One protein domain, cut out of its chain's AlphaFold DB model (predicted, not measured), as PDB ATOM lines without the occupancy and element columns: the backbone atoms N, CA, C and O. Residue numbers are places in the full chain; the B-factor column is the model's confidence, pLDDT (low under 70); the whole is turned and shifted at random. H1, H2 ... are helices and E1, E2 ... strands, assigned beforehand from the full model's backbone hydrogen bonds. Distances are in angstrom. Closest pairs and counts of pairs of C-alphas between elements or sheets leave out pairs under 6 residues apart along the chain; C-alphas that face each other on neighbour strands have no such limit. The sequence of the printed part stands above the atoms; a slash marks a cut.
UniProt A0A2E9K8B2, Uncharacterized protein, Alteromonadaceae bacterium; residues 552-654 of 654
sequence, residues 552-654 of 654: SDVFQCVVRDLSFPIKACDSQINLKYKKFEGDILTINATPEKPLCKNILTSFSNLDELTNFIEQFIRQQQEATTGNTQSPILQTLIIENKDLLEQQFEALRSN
ATOM      1  N   SER A 552     138.901 -57.798  68.937       62.72
ATOM      2  CA  SER A 552     139.594 -58.310  67.746       62.72
ATOM      3  C   SER A 552     139.108 -57.639  66.467       62.72
ATOM      4  O   SER A 552     139.913 -57.210  65.645       62.72
ATOM      5  N   ASP A 553     137.793 -57.507  66.326       65.06
ATOM      6  CA  ASP A 553     137.142 -57.128  65.074       65.06
ATOM      7  C   ASP A 553     137.264 -55.613  64.855       65.06
ATOM      8  O   ASP A 553     137.422 -55.145  63.726       65.06
ATOM      9  N   VAL A 554     137.304 -54.848  65.954       69.62
ATOM     10  CA  VAL A 554     137.628 -53.416  65.961       69.62
ATOM     11  C   VAL A 554     139.063 -53.183  65.486       69.62
ATOM     12  O   VAL A 554     139.263 -52.425  64.540       69.62
ATOM     13  N   PHE A 555     140.069 -53.845  66.066       72.62
ATOM     14  CA  PHE A 555     141.459 -53.649  65.628       72.62
ATOM     15  C   PHE A 555     141.752 -54.253  64.252       72.62
ATOM     16  O   PHE A 555     142.533 -53.679  63.492       72.62
ATOM     17  N   GLN A 556     141.090 -55.350  63.883       73.81
ATOM     18  CA  GLN A 556     141.145 -55.889  62.528       73.81
ATOM     19  C   GLN A 556     140.523 -54.920  61.512       73.81
ATOM     20  O   GLN A 556     141.010 -54.847  60.392       73.81
ATOM     21  N   CYS A 557     139.492 -54.157  61.887       68.81
ATOM     22  CA  CYS A 557     138.931 -53.080  61.069       68.81
ATOM     23  C   CYS A 557     139.875 -51.864  60.979       68.81
ATOM     24  O   CYS A 557     140.177 -51.414  59.878       68.81
ATOM     25  N   VAL A 558     140.390 -51.371  62.112       70.88
ATOM     26  CA  VAL A 558     141.227 -50.153  62.201       70.88
ATOM     27  C   VAL A 558     142.596 -50.312  61.530       70.88
ATOM     28  O   VAL A 558     143.089 -49.375  60.910       70.88
ATOM     29  N   VAL A 559     143.229 -51.482  61.657       76.88
ATOM     30  CA  VAL A 559     144.600 -51.735  61.160       76.88
ATOM     31  C   VAL A 559     144.591 -52.423  59.784       76.88
ATOM     32  O   VAL A 559     145.641 -52.752  59.231       76.88
ATOM     33  N   ARG A 560     143.416 -52.650  59.185       66.56
ATOM     34  CA  ARG A 560     143.322 -53.164  57.817       66.56
ATOM     35  C   ARG A 560     143.728 -52.077  56.829       66.56
ATOM     36  O   ARG A 560     143.038 -51.075  56.685       66.56
ATOM     37  N   ASP A 561     144.834 -52.334  56.137       63.59
ATOM     38  CA  ASP A 561     145.399 -51.466  55.101       63.59
ATOM     39  C   ASP A 561     145.791 -50.066  55.633       63.59
ATOM     40  O   ASP A 561     145.707 -49.062  54.928       63.59
ATOM     41  N   LEU A 562     146.240 -50.007  56.897       76.94
ATOM     42  CA  LEU A 562     146.688 -48.781  57.561       76.94
ATOM     43  C   LEU A 562     148.191 -48.532  57.339       76.94
ATOM     44  O   LEU A 562     149.024 -49.371  57.681       76.94
ATOM     45  N   SER A 563     148.550 -47.346  56.848       80.44
ATOM     46  CA  SER A 563     149.943 -46.949  56.593       80.44
ATOM     47  C   SER A 563     150.361 -45.776  57.487       80.44
ATOM     48  O   SER A 563     149.690 -44.746  57.535       80.44
ATOM     49  N   PHE A 564     151.481 -45.921  58.199       80.75
ATOM     50  CA  PHE A 564     152.074 -44.878  59.041       80.75
ATOM     51  C   PHE A 564     153.050 -44.009  58.221       80.75
ATOM     52  O   PHE A 564     154.042 -44.541  57.710       80.75
ATOM     53  N   PRO A 565     152.815 -42.690  58.071       78.44
ATOM     54  CA  PRO A 565     153.634 -41.828  57.218       78.44
ATOM     55  C   PRO A 565     154.900 -41.304  57.920       78.44
ATOM     56  O   PRO A 565     154.824 -40.598  58.925       78.44
ATOM     57  N   ILE A 566     156.077 -41.542  57.332       76.25
ATOM     58  CA  ILE A 566     157.358 -40.976  57.786       76.25
ATOM     59  C   ILE A 566     157.676 -39.724  56.961       76.25
ATOM     60  O   ILE A 566     158.319 -39.789  55.910       76.25
ATOM     61  N   LYS A 567     157.263 -38.554  57.466       72.12
ATOM     62  CA  LYS A 567     157.467 -37.254  56.795       72.12
ATOM     63  C   LYS A 567     158.936 -36.956  56.454       72.12
ATOM     64  O   LYS A 567     159.201 -36.346  55.427       72.12
ATOM     65  N   ALA A 568     159.885 -37.414  57.274       69.62
ATOM     66  CA  ALA A 568     161.319 -37.187  57.061       69.62
ATOM     67  C   ALA A 568     161.936 -37.971  55.883       69.62
ATOM     68  O   ALA A 568     163.056 -37.661  55.477       69.62
ATOM     69  N   CYS A 569     161.231 -38.976  55.345       64.25
ATOM     70  CA  CYS A 569     161.756 -39.892  54.324       64.25
ATOM     71  C   CYS A 569     160.869 -40.057  53.079       64.25
ATOM     72  O   CYS A 569     161.214 -40.878  52.232       64.25
ATOM     73  N   ASP A 570     159.731 -39.355  52.979       71.38
ATOM     74  CA  ASP A 570     158.708 -39.582  51.936       71.38
ATOM     75  C   ASP A 570     158.416 -41.086  51.714       71.38
ATOM     76  O   ASP A 570     158.431 -41.638  50.606       71.38
ATOM     77  N   SER A 571     158.251 -41.788  52.836       73.69
ATOM     78  CA  SER A 571     158.098 -43.240  52.919       73.69
ATOM     79  C   SER A 571     157.039 -43.578  53.963       73.69
ATOM     80  O   SER A 571     156.739 -42.771  54.847       73.69
ATOM     81  N   GLN A 572     156.457 -44.767  53.859       83.25
ATOM     82  CA  GLN A 572     155.381 -45.225  54.729       83.25
ATOM     83  C   GLN A 572     155.702 -46.609  55.291       83.25
ATOM     84  O   GLN A 572     156.328 -47.435  54.625       83.25
ATOM     85  N   ILE A 573     155.263 -46.868  56.523       83.38
ATOM     86  CA  ILE A 573     155.279 -48.202  57.122       83.38
ATOM     87  C   ILE A 573     153.868 -48.770  57.029       83.38
ATOM     88  O   ILE A 573     152.949 -48.278  57.678       83.38
ATOM     89  N   ASN A 574     153.705 -49.824  56.238       84.06
ATOM     90  CA  ASN A 574     152.447 -50.544  56.121       84.06
ATOM     91  C   ASN A 574     152.254 -51.430  57.353       84.06
ATOM     92  O   ASN A 574     153.061 -52.328  57.620       84.06
ATOM     93  N   LEU A 575     151.185 -51.164  58.099       86.19
ATOM     94  CA  LEU A 575     150.803 -51.881  59.304       86.19
ATOM     95  C   LEU A 575     149.794 -52.967  58.921       86.19
ATOM     96  O   LEU A 575     148.818 -52.714  58.218       86.19
ATOM     97  N   LYS A 576     150.030 -54.199  59.369       85.19
ATOM     98  CA  LYS A 576     149.135 -55.336  59.136       85.19
ATOM     99  C   LYS A 576     148.724 -55.947  60.462       85.19
ATOM    100  O   LYS A 576     149.580 -56.392  61.227       85.19
ATOM    101  N   TYR A 577     147.417 -55.994  60.706       85.94
ATOM    102  CA  TYR A 577     146.838 -56.689  61.852       85.94
ATOM    103  C   TYR A 577     147.303 -58.151  61.896       85.94
ATOM    104  O   TYR A 577     147.272 -58.843  60.875       85.94
ATOM    105  N   LYS A 578     147.704 -58.624  63.082       86.44
ATOM    106  CA  LYS A 578     148.059 -60.029  63.317       86.44
ATOM    107  C   LYS A 578     147.113 -60.687  64.315       86.44
ATOM    108  O   LYS A 578     146.495 -61.693  63.977       86.44
ATOM    109  N   LYS A 579     147.002 -60.124  65.521       86.31
ATOM    110  CA  LYS A 579     146.072 -60.563  66.572       86.31
ATOM    111  C   LYS A 579     145.884 -59.487  67.642       86.31
ATOM    112  O   LYS A 579     146.755 -58.636  67.814       86.31
ATOM    113  N   PHE A 580     144.791 -59.573  68.389       82.81
ATOM    114  CA  PHE A 580     144.535 -58.795  69.598       82.81
ATOM    115  C   PHE A 580     144.051 -59.750  70.695       82.81
ATOM    116  O   PHE A 580     143.054 -60.445  70.502       82.81
ATOM    117  N   GLU A 581     144.781 -59.829  71.807       81.69
ATOM    118  CA  GLU A 581     144.519 -60.761  72.914       81.69
ATOM    119  C   GLU A 581     144.715 -60.039  74.254       81.69
ATOM    120  O   GLU A 581     145.754 -59.416  74.486       81.69
ATOM    121  N   GLY A 582     143.715 -60.113  75.141       77.88
ATOM    122  CA  GLY A 582     143.676 -59.285  76.350       77.88
ATOM    123  C   GLY A 582     143.610 -57.805  75.974       77.88
ATOM    124  O   GLY A 582     142.617 -57.365  75.402       77.88
ATOM    125  N   ASP A 583     144.696 -57.079  76.244       77.50
ATOM    126  CA  ASP A 583     144.882 -55.664  75.897       77.50
ATOM    127  C   ASP A 583     146.074 -55.418  74.939       77.50
ATOM    128  O   ASP A 583     146.471 -54.273  74.689       77.50
ATOM    129  N   ILE A 584     146.662 -56.498  74.402       83.19
ATOM    130  CA  ILE A 584     147.876 -56.469  73.579       83.19
ATOM    131  C   ILE A 584     147.515 -56.615  72.099       83.19
ATOM    132  O   ILE A 584     146.978 -57.641  71.671       83.19
ATOM    133  N   LEU A 585     147.887 -55.620  71.293       86.38
ATOM    134  CA  LEU A 585     147.782 -55.669  69.836       86.38
ATOM    135  C   LEU A 585     149.112 -56.110  69.227       86.38
ATOM    136  O   LEU A 585     150.132 -55.453  69.405       86.38
ATOM    137  N   THR A 586     149.094 -57.195  68.457       88.62
ATOM    138  CA  THR A 586     150.236 -57.630  67.644       88.62
ATOM    139  C   THR A 586     150.023 -57.231  66.184       88.62
ATOM    140  O   THR A 586     149.000 -57.586  65.585       88.62
ATOM    141  N   ILE A 587     151.005 -56.546  65.595       90.81
ATOM    142  CA  ILE A 587     151.026 -56.149  64.179       90.81
ATOM    143  C   ILE A 587     152.318 -56.593  63.484       90.81
ATOM    144  O   ILE A 587     153.330 -56.839  64.133       90.81
ATOM    145  N   ASN A 588     152.305 -56.610  62.152       89.25
ATOM    146  CA  ASN A 588     153.520 -56.521  61.341       89.25
ATOM    147  C   ASN A 588     153.657 -55.109  60.768       89.25
ATOM    148  O   ASN A 588     152.676 -54.545  60.289       89.25
ATOM    149  N   ALA A 589     154.868 -54.562  60.782       88.81
ATOM    150  CA  ALA A 589     155.189 -53.213  60.334       88.81
ATOM    151  C   ALA A 589     156.251 -53.285  59.224       88.81
ATOM    152  O   ALA A 589     157.430 -53.509  59.493       88.81
ATOM    153  N   THR A 590     155.837 -53.163  57.960       87.31
ATOM    154  CA  THR A 590     156.729 -53.316  56.793       87.31
ATOM    155  C   THR A 590     156.913 -51.977  56.072       87.31
ATOM    156  O   THR A 590     155.923 -51.438  55.575       87.31
ATOM    157  N   PRO A 591     158.138 -51.428  55.976       82.06
ATOM    158  CA  PRO A 591     158.378 -50.193  55.237       82.06
ATOM    159  C   PRO A 591     158.221 -50.424  53.727       82.06
ATOM    160  O   PRO A 591     158.686 -51.427  53.191       82.06
ATOM    161  N   GLU A 592     157.544 -49.502  53.041       79.06
ATOM    162  CA  GLU A 592     157.283 -49.575  51.595       79.06
ATOM    163  C   GLU A 592     158.548 -49.315  50.758       79.06
ATOM    164  O   GLU A 592     158.775 -49.951  49.729       79.06
ATOM    165  N   LYS A 593     159.400 -48.403  51.234       80.50
ATOM    166  CA  LYS A 593     160.738 -48.108  50.703       80.50
ATOM    167  C   LYS A 593     161.760 -48.282  51.834       80.50
ATOM    168  O   LYS A 593     161.383 -48.059  52.988       80.50
ATOM    169  N   PRO A 594     163.039 -48.603  51.550       79.06
ATOM    170  CA  PRO A 594     164.089 -48.629  52.567       79.06
ATOM    171  C   PRO A 594     164.073 -47.359  53.425       79.06
ATOM    172  O   PRO A 594     163.936 -46.252  52.897       79.06
ATOM    173  N   LEU A 595     164.184 -47.522  54.744       79.69
ATOM    174  CA  LEU A 595     164.213 -46.396  55.674       79.69
ATOM    175  C   LEU A 595     165.410 -45.487  55.340       79.69
ATOM    176  O   LEU A 595     166.499 -45.970  55.033       79.69
ATOM    177  N   CYS A 596     165.207 -44.170  55.353       79.56
ATOM    178  CA  CYS A 596     166.247 -43.203  55.003       79.56
ATOM    179  C   CYS A 596     166.969 -42.688  56.255       79.56
ATOM    180  O   CYS A 596     166.370 -42.627  57.327       79.56
ATOM    181  N   LYS A 597     168.227 -42.239  56.136       79.81
ATOM    182  CA  LYS A 597     169.029 -41.776  57.289       79.81
ATOM    183  C   LYS A 597     168.382 -40.624  58.078       79.81
ATOM    184  O   LYS A 597     168.545 -40.557  59.293       79.81
ATOM    185  N   ASN A 598     167.568 -39.782  57.430       81.44
ATOM    186  CA  ASN A 598     166.819 -38.709  58.099       81.44
ATOM    187  C   ASN A 598     165.757 -39.226  59.090       81.44
ATOM    188  O   ASN A 598     165.268 -38.449  59.902       81.44
ATOM    189  N   ILE A 599     165.409 -40.520  59.093       79.94
ATOM    190  CA  ILE A 599     164.528 -41.079  60.129       79.94
ATOM    191  C   ILE A 599     165.114 -40.886  61.535       79.94
ATOM    192  O   ILE A 599     164.369 -40.617  62.473       79.94
ATOM    193  N   LEU A 600     166.448 -40.910  61.656       78.50
ATOM    194  CA  LEU A 600     167.180 -40.711  62.908       78.50
ATOM    195  C   LEU A 600     167.097 -39.271  63.445       78.50
ATOM    196  O   LEU A 600     167.444 -39.040  64.598       78.50
ATOM    197  N   THR A 601     166.630 -38.300  62.646       77.19
ATOM    198  CA  THR A 601     166.335 -36.938  63.134       77.19
ATOM    199  C   THR A 601     164.915 -36.805  63.684       77.19
ATOM    200  O   THR A 601     164.596 -35.784  64.286       77.19
ATOM    201  N   SER A 602     164.052 -37.799  63.438       76.38
ATOM    202  CA  SER A 602     162.652 -37.829  63.889       76.38
ATOM    203  C   SER A 602     162.402 -38.855  64.993       76.38
ATOM    204  O   SER A 602     161.484 -38.666  65.781       76.38
ATOM    205  N   PHE A 603     163.201 -39.926  65.043       82.88
ATOM    206  CA  PHE A 603     163.126 -40.974  66.059       82.88
ATOM    207  C   PHE A 603     164.544 -41.389  66.461       82.88
ATOM    208  O   PHE A 603     165.317 -41.902  65.650       82.88
ATOM    209  N   SER A 604     164.880 -41.180  67.728       78.44
ATOM    210  CA  SER A 604     166.201 -41.435  68.307       78.44
ATOM    211  C   SER A 604     166.514 -42.931  68.379       78.44
ATOM    212  O   SER A 604     167.677 -43.341  68.314       78.44
ATOM    213  N   ASN A 605     165.479 -43.763  68.535       82.25
ATOM    214  CA  ASN A 605     165.545 -45.221  68.621       82.25
ATOM    215  C   ASN A 605     164.228 -45.875  68.139       82.25
ATOM    216  O   ASN A 605     163.251 -45.191  67.827       82.25
ATOM    217  N   LEU A 606     164.212 -47.210  68.063       82.81
ATOM    218  CA  LEU A 606     163.063 -47.980  67.579       82.81
ATOM    219  C   LEU A 606     161.873 -47.983  68.558       82.81
ATOM    220  O   LEU A 606     160.726 -48.081  68.119       82.81
ATOM    221  N   ASP A 607     162.113 -47.845  69.863       83.88
ATOM    222  CA  ASP A 607     161.044 -47.775  70.867       83.88
ATOM    223  C   ASP A 607     160.265 -46.455  70.751       83.88
ATOM    224  O   ASP A 607     159.040 -46.449  70.842       83.88
ATOM    225  N   GLU A 608     160.946 -45.350  70.439       83.81
ATOM    226  CA  GLU A 608     160.317 -44.065  70.129       83.81
ATOM    227  C   GLU A 608     159.407 -44.180  68.896       83.81
ATOM    228  O   GLU A 608     158.229 -43.831  68.971       83.81
ATOM    229  N   LEU A 609     159.893 -44.770  67.796       83.81
ATOM    230  CA  LEU A 609     159.057 -45.059  66.621       83.81
ATOM    231  C   LEU A 609     157.863 -45.970  66.969       83.81
ATOM    232  O   LEU A 609     156.752 -45.733  66.496       83.81
ATOM    233  N   THR A 610     158.067 -46.980  67.819       84.81
ATOM    234  CA  THR A 610     157.001 -47.895  68.264       84.81
ATOM    235  C   THR A 610     155.918 -47.145  69.047       84.81
ATOM    236  O   THR A 610     154.734 -47.310  68.752       84.81
ATOM    237  N   ASN A 611     156.305 -46.245  69.956       82.88
ATOM    238  CA  ASN A 611     155.382 -45.389  70.707       82.88
ATOM    239  C   ASN A 611     154.580 -44.448  69.787       82.88
ATOM    240  O   ASN A 611     153.382 -44.256  69.991       82.88
ATOM    241  N   PHE A 612     155.206 -43.888  68.746       81.50
ATOM    242  CA  PHE A 612     154.507 -43.056  67.758       81.50
ATOM    243  C   PHE A 612     153.525 -43.856  66.888       81.50
ATOM    244  O   PHE A 612     152.423 -43.374  66.615       81.50
ATOM    245  N   ILE A 613     153.874 -45.083  66.486       84.19
ATOM    246  CA  ILE A 613     152.950 -45.991  65.784       84.19
ATOM    247  C   ILE A 613     151.776 -46.365  66.702       84.19
ATOM    248  O   ILE A 613     150.630 -46.378  66.254       84.19
ATOM    249  N   GLU A 614     152.024 -46.605  67.991       83.56
ATOM    250  CA  GLU A 614     150.971 -46.880  68.972       83.56
ATOM    251  C   GLU A 614     150.004 -45.693  69.126       83.56
ATOM    252  O   GLU A 614     148.788 -45.871  69.028       83.56
ATOM    253  N   GLN A 615     150.523 -44.471  69.295       79.56
ATOM    254  CA  GLN A 615     149.710 -43.248  69.340       79.56
ATOM    255  C   GLN A 615     148.895 -43.041  68.060       79.56
ATOM    256  O   GLN A 615     147.721 -42.674  68.132       79.56
ATOM    257  N   PHE A 616     149.476 -43.328  66.896       79.44
ATOM    258  CA  PHE A 616     148.764 -43.262  65.624       79.44
ATOM    259  C   PHE A 616     147.612 -44.275  65.557       79.44
ATOM    260  O   PHE A 616     146.493 -43.894  65.222       79.44
ATOM    261  N   ILE A 617     147.833 -45.539  65.943       79.19
ATOM    262  CA  ILE A 617     146.766 -46.558  65.975       79.19
ATOM    263  C   ILE A 617     145.656 -46.166  66.963       79.19
ATOM    264  O   ILE A 617     144.482 -46.304  66.622       79.19
ATOM    265  N   ARG A 618     145.995 -45.618  68.141       76.38
ATOM    266  CA  ARG A 618     145.014 -45.086  69.112       76.38
ATOM    267  C   ARG A 618     144.136 -43.993  68.485       76.38
ATOM    268  O   ARG A 618     142.914 -44.077  68.559       76.38
ATOM    269  N   GLN A 619     144.734 -43.020  67.793       69.88
ATOM    270  CA  GLN A 619     143.991 -41.950  67.109       69.88
ATOM    271  C   GLN A 619     143.087 -42.479  65.983       69.88
ATOM    272  O   GLN A 619     141.959 -42.010  65.826       69.88
ATOM    273  N   GLN A 620     143.551 -43.467  65.209       71.31
ATOM    274  CA  GLN A 620     142.735 -44.103  64.167       71.31
ATOM    275  C   GLN A 620     141.595 -44.937  64.762       71.31
ATOM    276  O   GLN A 620     140.487 -44.932  64.227       71.31
ATOM    277  N   GLN A 621     141.825 -45.596  65.901       69.25
ATOM    278  CA  GLN A 621     140.781 -46.284  66.651       69.25
ATOM    279  C   GLN A 621     139.706 -45.297  67.112       69.25
ATOM    280  O   GLN A 621     138.539 -45.500  66.792       69.25
ATOM    281  N   GLU A 622     140.078 -44.214  67.798       65.12
ATOM    282  CA  GLU A 622     139.142 -43.179  68.261       65.12
ATOM    283  C   GLU A 622     138.356 -42.548  67.101       65.12
ATOM    284  O   GLU A 622     137.149 -42.324  67.212       65.12
ATOM    285  N   ALA A 623     139.012 -42.314  65.959       61.19
ATOM    286  CA  ALA A 623     138.363 -41.825  64.745       61.19
ATOM    287  C   ALA A 623     137.389 -42.840  64.115       61.19
ATOM    288  O   ALA A 623     136.416 -42.423  63.491       61.19
ATOM    289  N   THR A 624     137.629 -44.144  64.282       61.69
ATOM    290  CA  THR A 624     136.805 -45.223  63.707       61.69
ATOM    291  C   THR A 624     135.645 -45.631  64.620       61.69
ATOM    292  O   THR A 624     134.567 -45.962  64.132       61.69
ATOM    293  N   THR A 625     135.838 -45.622  65.943       60.44
ATOM    294  CA  THR A 625     134.824 -46.052  66.924       60.44
ATOM    295  C   THR A 625     133.983 -44.904  67.478       60.44
ATOM    296  O   THR A 625     132.921 -45.157  68.050       60.44
ATOM    297  N   GLY A 626     134.456 -43.656  67.362       52.62
ATOM    298  CA  GLY A 626     133.766 -42.455  67.840       52.62
ATOM    299  C   GLY A 626     133.531 -42.407  69.355       52.62
ATOM    300  O   GLY A 626     132.704 -41.623  69.816       52.62
ATOM    301  N   ASN A 627     134.193 -43.264  70.141       52.09
ATOM    302  CA  ASN A 627     133.931 -43.400  71.571       52.09
ATOM    303  C   ASN A 627     135.202 -43.762  72.354       52.09
ATOM    304  O   ASN A 627     135.873 -44.748  72.052       52.09
ATOM    305  N   THR A 628     135.476 -42.996  73.408       51.06
ATOM    306  CA  THR A 628     136.658 -43.107  74.273       51.06
ATOM    307  C   THR A 628     136.629 -44.279  75.265       51.06
ATOM    308  O   THR A 628     137.562 -44.419  76.044       51.06
ATOM    309  N   GLN A 629     135.590 -45.125  75.288       45.69
ATOM    310  CA  GLN A 629     135.409 -46.146  76.337       45.69
ATOM    311  C   GLN A 629     135.570 -47.622  75.913       45.69
ATOM    312  O   GLN A 629     135.289 -48.494  76.734       45.69
ATOM    313  N   SER A 630     135.992 -47.980  74.687       51.97
ATOM    314  CA  SER A 630     136.186 -49.412  74.336       51.97
ATOM    315  C   SER A 630     137.073 -49.718  73.118       51.97
ATOM    316  O   SER A 630     136.888 -49.118  72.058       51.97
ATOM    317  N   PRO A 631     137.854 -50.812  73.195       53.03
ATOM    318  CA  PRO A 631     138.872 -51.064  74.212       53.03
ATOM    319  C   PRO A 631     140.139 -50.303  73.807       53.03
ATOM    320  O   PRO A 631     140.732 -50.611  72.776       53.03
ATOM    321  N   ILE A 632     140.529 -49.268  74.554       61.41
ATOM    322  CA  ILE A 632     141.722 -48.483  74.207       61.41
ATOM    323  C   ILE A 632     142.929 -49.433  74.197       61.41
ATOM    324  O   ILE A 632     143.168 -50.113  75.191       61.41
ATOM    325  N   LEU A 633     143.683 -49.457  73.092       67.31
ATOM    326  CA  LEU A 633     144.972 -50.154  72.990       67.31
ATOM    327  C   LEU A 633     145.805 -49.902  74.260       67.31
ATOM    328  O   LEU A 633     145.941 -48.747  74.649       67.31
ATOM    329  N   GLN A 634     146.360 -50.920  74.925       72.25
ATOM    330  CA  GLN A 634     147.253 -50.680  76.076       72.25
ATOM    331  C   GLN A 634     148.717 -50.967  75.759       72.25
ATOM    332  O   GLN A 634     149.596 -50.328  76.328       72.25
ATOM    333  N   THR A 635     148.991 -51.916  74.862       81.38
ATOM    334  CA  THR A 635     150.359 -52.292  74.494       81.38
ATOM    335  C   THR A 635     150.421 -52.731  73.037       81.38
ATOM    336  O   THR A 635     149.688 -53.635  72.624       81.38
ATOM    337  N   LEU A 636     151.317 -52.117  72.266       86.50
ATOM    338  CA  LEU A 636     151.652 -52.544  70.911       86.50
ATOM    339  C   LEU A 636     152.852 -53.504  70.897       86.50
ATOM    340  O   LEU A 636     153.906 -53.209  71.453       86.50
ATOM    341  N   ILE A 637     152.722 -54.624  70.183       89.31
ATOM    342  CA  ILE A 637     153.834 -55.511  69.820       89.31
ATOM    343  C   ILE A 637     153.981 -55.524  68.298       89.31
ATOM    344  O   ILE A 637     153.037 -55.825  67.564       89.31
ATOM    345  N   ILE A 638     155.191 -55.243  67.820       89.19
ATOM    346  CA  ILE A 638     155.568 -55.395  66.413       89.19
ATOM    347  C   ILE A 638     156.256 -56.758  66.265       89.19
ATOM    348  O   ILE A 638     157.355 -56.953  66.772       89.19
ATOM    349  N   GLU A 639     155.611 -57.708  65.584       89.50
ATOM    350  CA  GLU A 639     156.096 -59.094  65.436       89.50
ATOM    351  C   GLU A 639     157.454 -59.163  64.719       89.50
ATOM    352  O   GLU A 639     158.283 -60.008  65.036       89.50
ATOM    353  N   ASN A 640     157.709 -58.238  63.790       88.19
ATOM    354  CA  ASN A 640     158.955 -58.137  63.036       88.19
ATOM    355  C   ASN A 640     159.911 -57.043  63.565       88.19
ATOM    356  O   ASN A 640     160.653 -56.462  62.768       88.19
ATOM    357  N   LYS A 641     159.889 -56.745  64.879       86.94
ATOM    358  CA  LYS A 641     160.726 -55.698  65.505       86.94
ATOM    359  C   LYS A 641     162.210 -55.862  65.160       86.94
ATOM    360  O   LYS A 641     162.807 -54.913  64.663       86.94
ATOM    361  N   ASP A 642     162.760 -57.064  65.310       85.38
ATOM    362  CA  ASP A 642     164.181 -57.370  65.079       85.38
ATOM    363  C   ASP A 642     164.658 -56.978  63.665       85.38
ATOM    364  O   ASP A 642     165.785 -56.521  63.477       85.38
ATOM    365  N   LEU A 643     163.790 -57.110  62.653       83.56
ATOM    366  CA  LEU A 643     164.105 -56.734  61.269       83.56
ATOM    367  C   LEU A 643     164.148 -55.209  61.083       83.56
ATOM    368  O   LEU A 643     164.959 -54.704  60.307       83.56
ATOM    369  N   LEU A 644     163.287 -54.469  61.789       83.38
ATOM    370  CA  LEU A 644     163.331 -53.005  61.820       83.38
ATOM    371  C   LEU A 644     164.534 -52.506  62.626       83.38
ATOM    372  O   LEU A 644     165.140 -51.506  62.251       83.38
ATOM    373  N   GLU A 645     164.912 -53.216  63.689       85.81
ATOM    374  CA  GLU A 645     166.079 -52.902  64.514       85.81
ATOM    375  C   GLU A 645     167.372 -53.044  63.709       85.81
ATOM    376  O   GLU A 645     168.137 -52.088  63.623       85.81
ATOM    377  N   GLN A 646     167.538 -54.150  62.975       84.75
ATOM    378  CA  GLN A 646     168.651 -54.332  62.032       84.75
ATOM    379  C   GLN A 646     168.720 -53.223  60.966       84.75
ATOM    380  O   GLN A 646     169.813 -52.789  60.598       84.75
ATOM    381  N   GLN A 647     167.577 -52.720  60.480       83.12
ATOM    382  CA  GLN A 647     167.553 -51.581  59.551       83.12
ATOM    383  C   GLN A 647     167.942 -50.258  60.232       83.12
ATOM    384  O   GLN A 647     168.681 -49.469  59.646       83.12
ATOM    385  N   PHE A 648     167.497 -50.015  61.468       82.12
ATOM    386  CA  PHE A 648     167.892 -48.839  62.252       82.12
ATOM    387  C   PHE A 648     169.384 -48.853  62.616       82.12
ATOM    388  O   PHE A 648     170.039 -47.814  62.541       82.12
ATOM    389  N   GLU A 649     169.944 -50.011  62.970       83.50
ATOM    390  CA  GLU A 649     171.378 -50.165  63.231       83.50
ATOM    391  C   GLU A 649     172.208 -49.958  61.962       83.50
ATOM    392  O   GLU A 649     173.155 -49.170  61.980       83.50
ATOM    393  N   ALA A 650     171.799 -50.551  60.834       82.06
ATOM    394  CA  ALA A 650     172.449 -50.336  59.540       82.06
ATOM    395  C   ALA A 650     172.440 -48.856  59.099       82.06
ATOM    396  O   ALA A 650     173.364 -48.411  58.418       82.06
ATOM    397  N   LEU A 651     171.431 -48.072  59.497       83.81
ATOM    398  CA  LEU A 651     171.363 -46.623  59.255       83.81
ATOM    399  C   LEU A 651     172.168 -45.771  60.248       83.81
ATOM    400  O   LEU A 651     172.402 -44.595  59.974       83.81
ATOM    401  N   ARG A 652     172.572 -46.331  61.395       81.50
ATOM    402  CA  ARG A 652     173.493 -45.684  62.344       81.50
ATOM    403  C   ARG A 652     174.957 -45.979  62.015       81.50
ATOM    404  O   ARG A 652     175.810 -45.142  62.297       81.50
ATOM    405  N   SER A 653     175.253 -47.152  61.449       76.12
ATOM    406  CA  SER A 653     176.615 -47.562  61.076       76.12
ATOM    407  C   SER A 653     177.118 -46.962  59.756       76.12
ATOM    408  O   SER A 653     178.322 -46.976  59.515       76.12
ATOM    409  N   ASN A 654     176.208 -46.466  58.907       59.34
ATOM    410  CA  ASN A 654     176.483 -45.761  57.645       59.34
ATOM    411  C   ASN A 654     176.100 -44.286  57.775       59.34
ATOM    412  O   ASN A 654     176.764 -43.392  57.210       59.34
TER     413      ASN A 654
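What this domain is: This is residues 552 to 654 of the 654 residues of an uncharacterized protein of Alteromonadaceae bacterium (UniProt A0A2E9K8B2). A strongly twisted sheet of four strands curls round one long helix, H3, with H1 on the same face. At the other end of the elongated body H4 reaches away from the sheet, with little H2 near it. The printed part has 103 residues with four named helices and four named strands, in the order H1 E1 E2 E3 H2 H3 E4 H4; the mixed sheet runs E1, E2, E3, E4, and the class is mixed. It is compact, radius of gyration of the C-alphas 13.9 A, spanning 44 by 23 by 21 A.

Where its parts are: E2, residues 571 to 581, is 29.9 A long and bends by 53 degrees at residue 578. E1 is 562 to 566, 13.2 A; E3, 584 to 591, 22.0 A; E4, 635 to 638, 10.1 A. H3, 606 to 625, is 28.3 A; H4, 641 to 653, 18.4 A, ends at C-alpha (176.615, -47.562, 61.076). H1, 552 to 558, 10.0 A, begins at C-alpha (139.594, -58.310, 67.746); H2 is 597 to 601, 8.1 A.

How they stand to each other: E1, E2 and E3 form a meander, each strand the antiparallel neighbour of the one before, in two hairpins: N 564 and O 573 are 2.8 A apart, N 576 and O 588 2.8 A, within hydrogen-bond range. E3 and E4 are parallel, N 637 and O 585 2.8 A apart; with H2 and H3 between, they form a strand-helix-strand unit, its crossover right-handed. H3 on one face makes two layers; its closest C-alphas to E4 are Glu 614 and Leu 636, 6.0 A. H1 is over E2, height 8.0 A, and touches residues 617 to 625 of H3, about perpendicular at 85 degrees, closest C-alphas Val 558 and Gln 621, 5.9 A. H4 only grazes the sheet with residues 641 to 644. H2, not on the sheet, is close but not clearly touching H4, C-alphas Lys 597 and Leu 651 5.7 A apart. Every O i to N i+4 pair is within range in H1, H3 and H4; in H2 0 of 1, with 2 of 2 O i to N i+3.

The domain as a whole: The two C-alphas farthest apart, Gln 629 and Asn 654, are 45.1 A apart. The printed part has no cut and no long link; pLDDT is under 70 for 23 residues, among them 621 to 633.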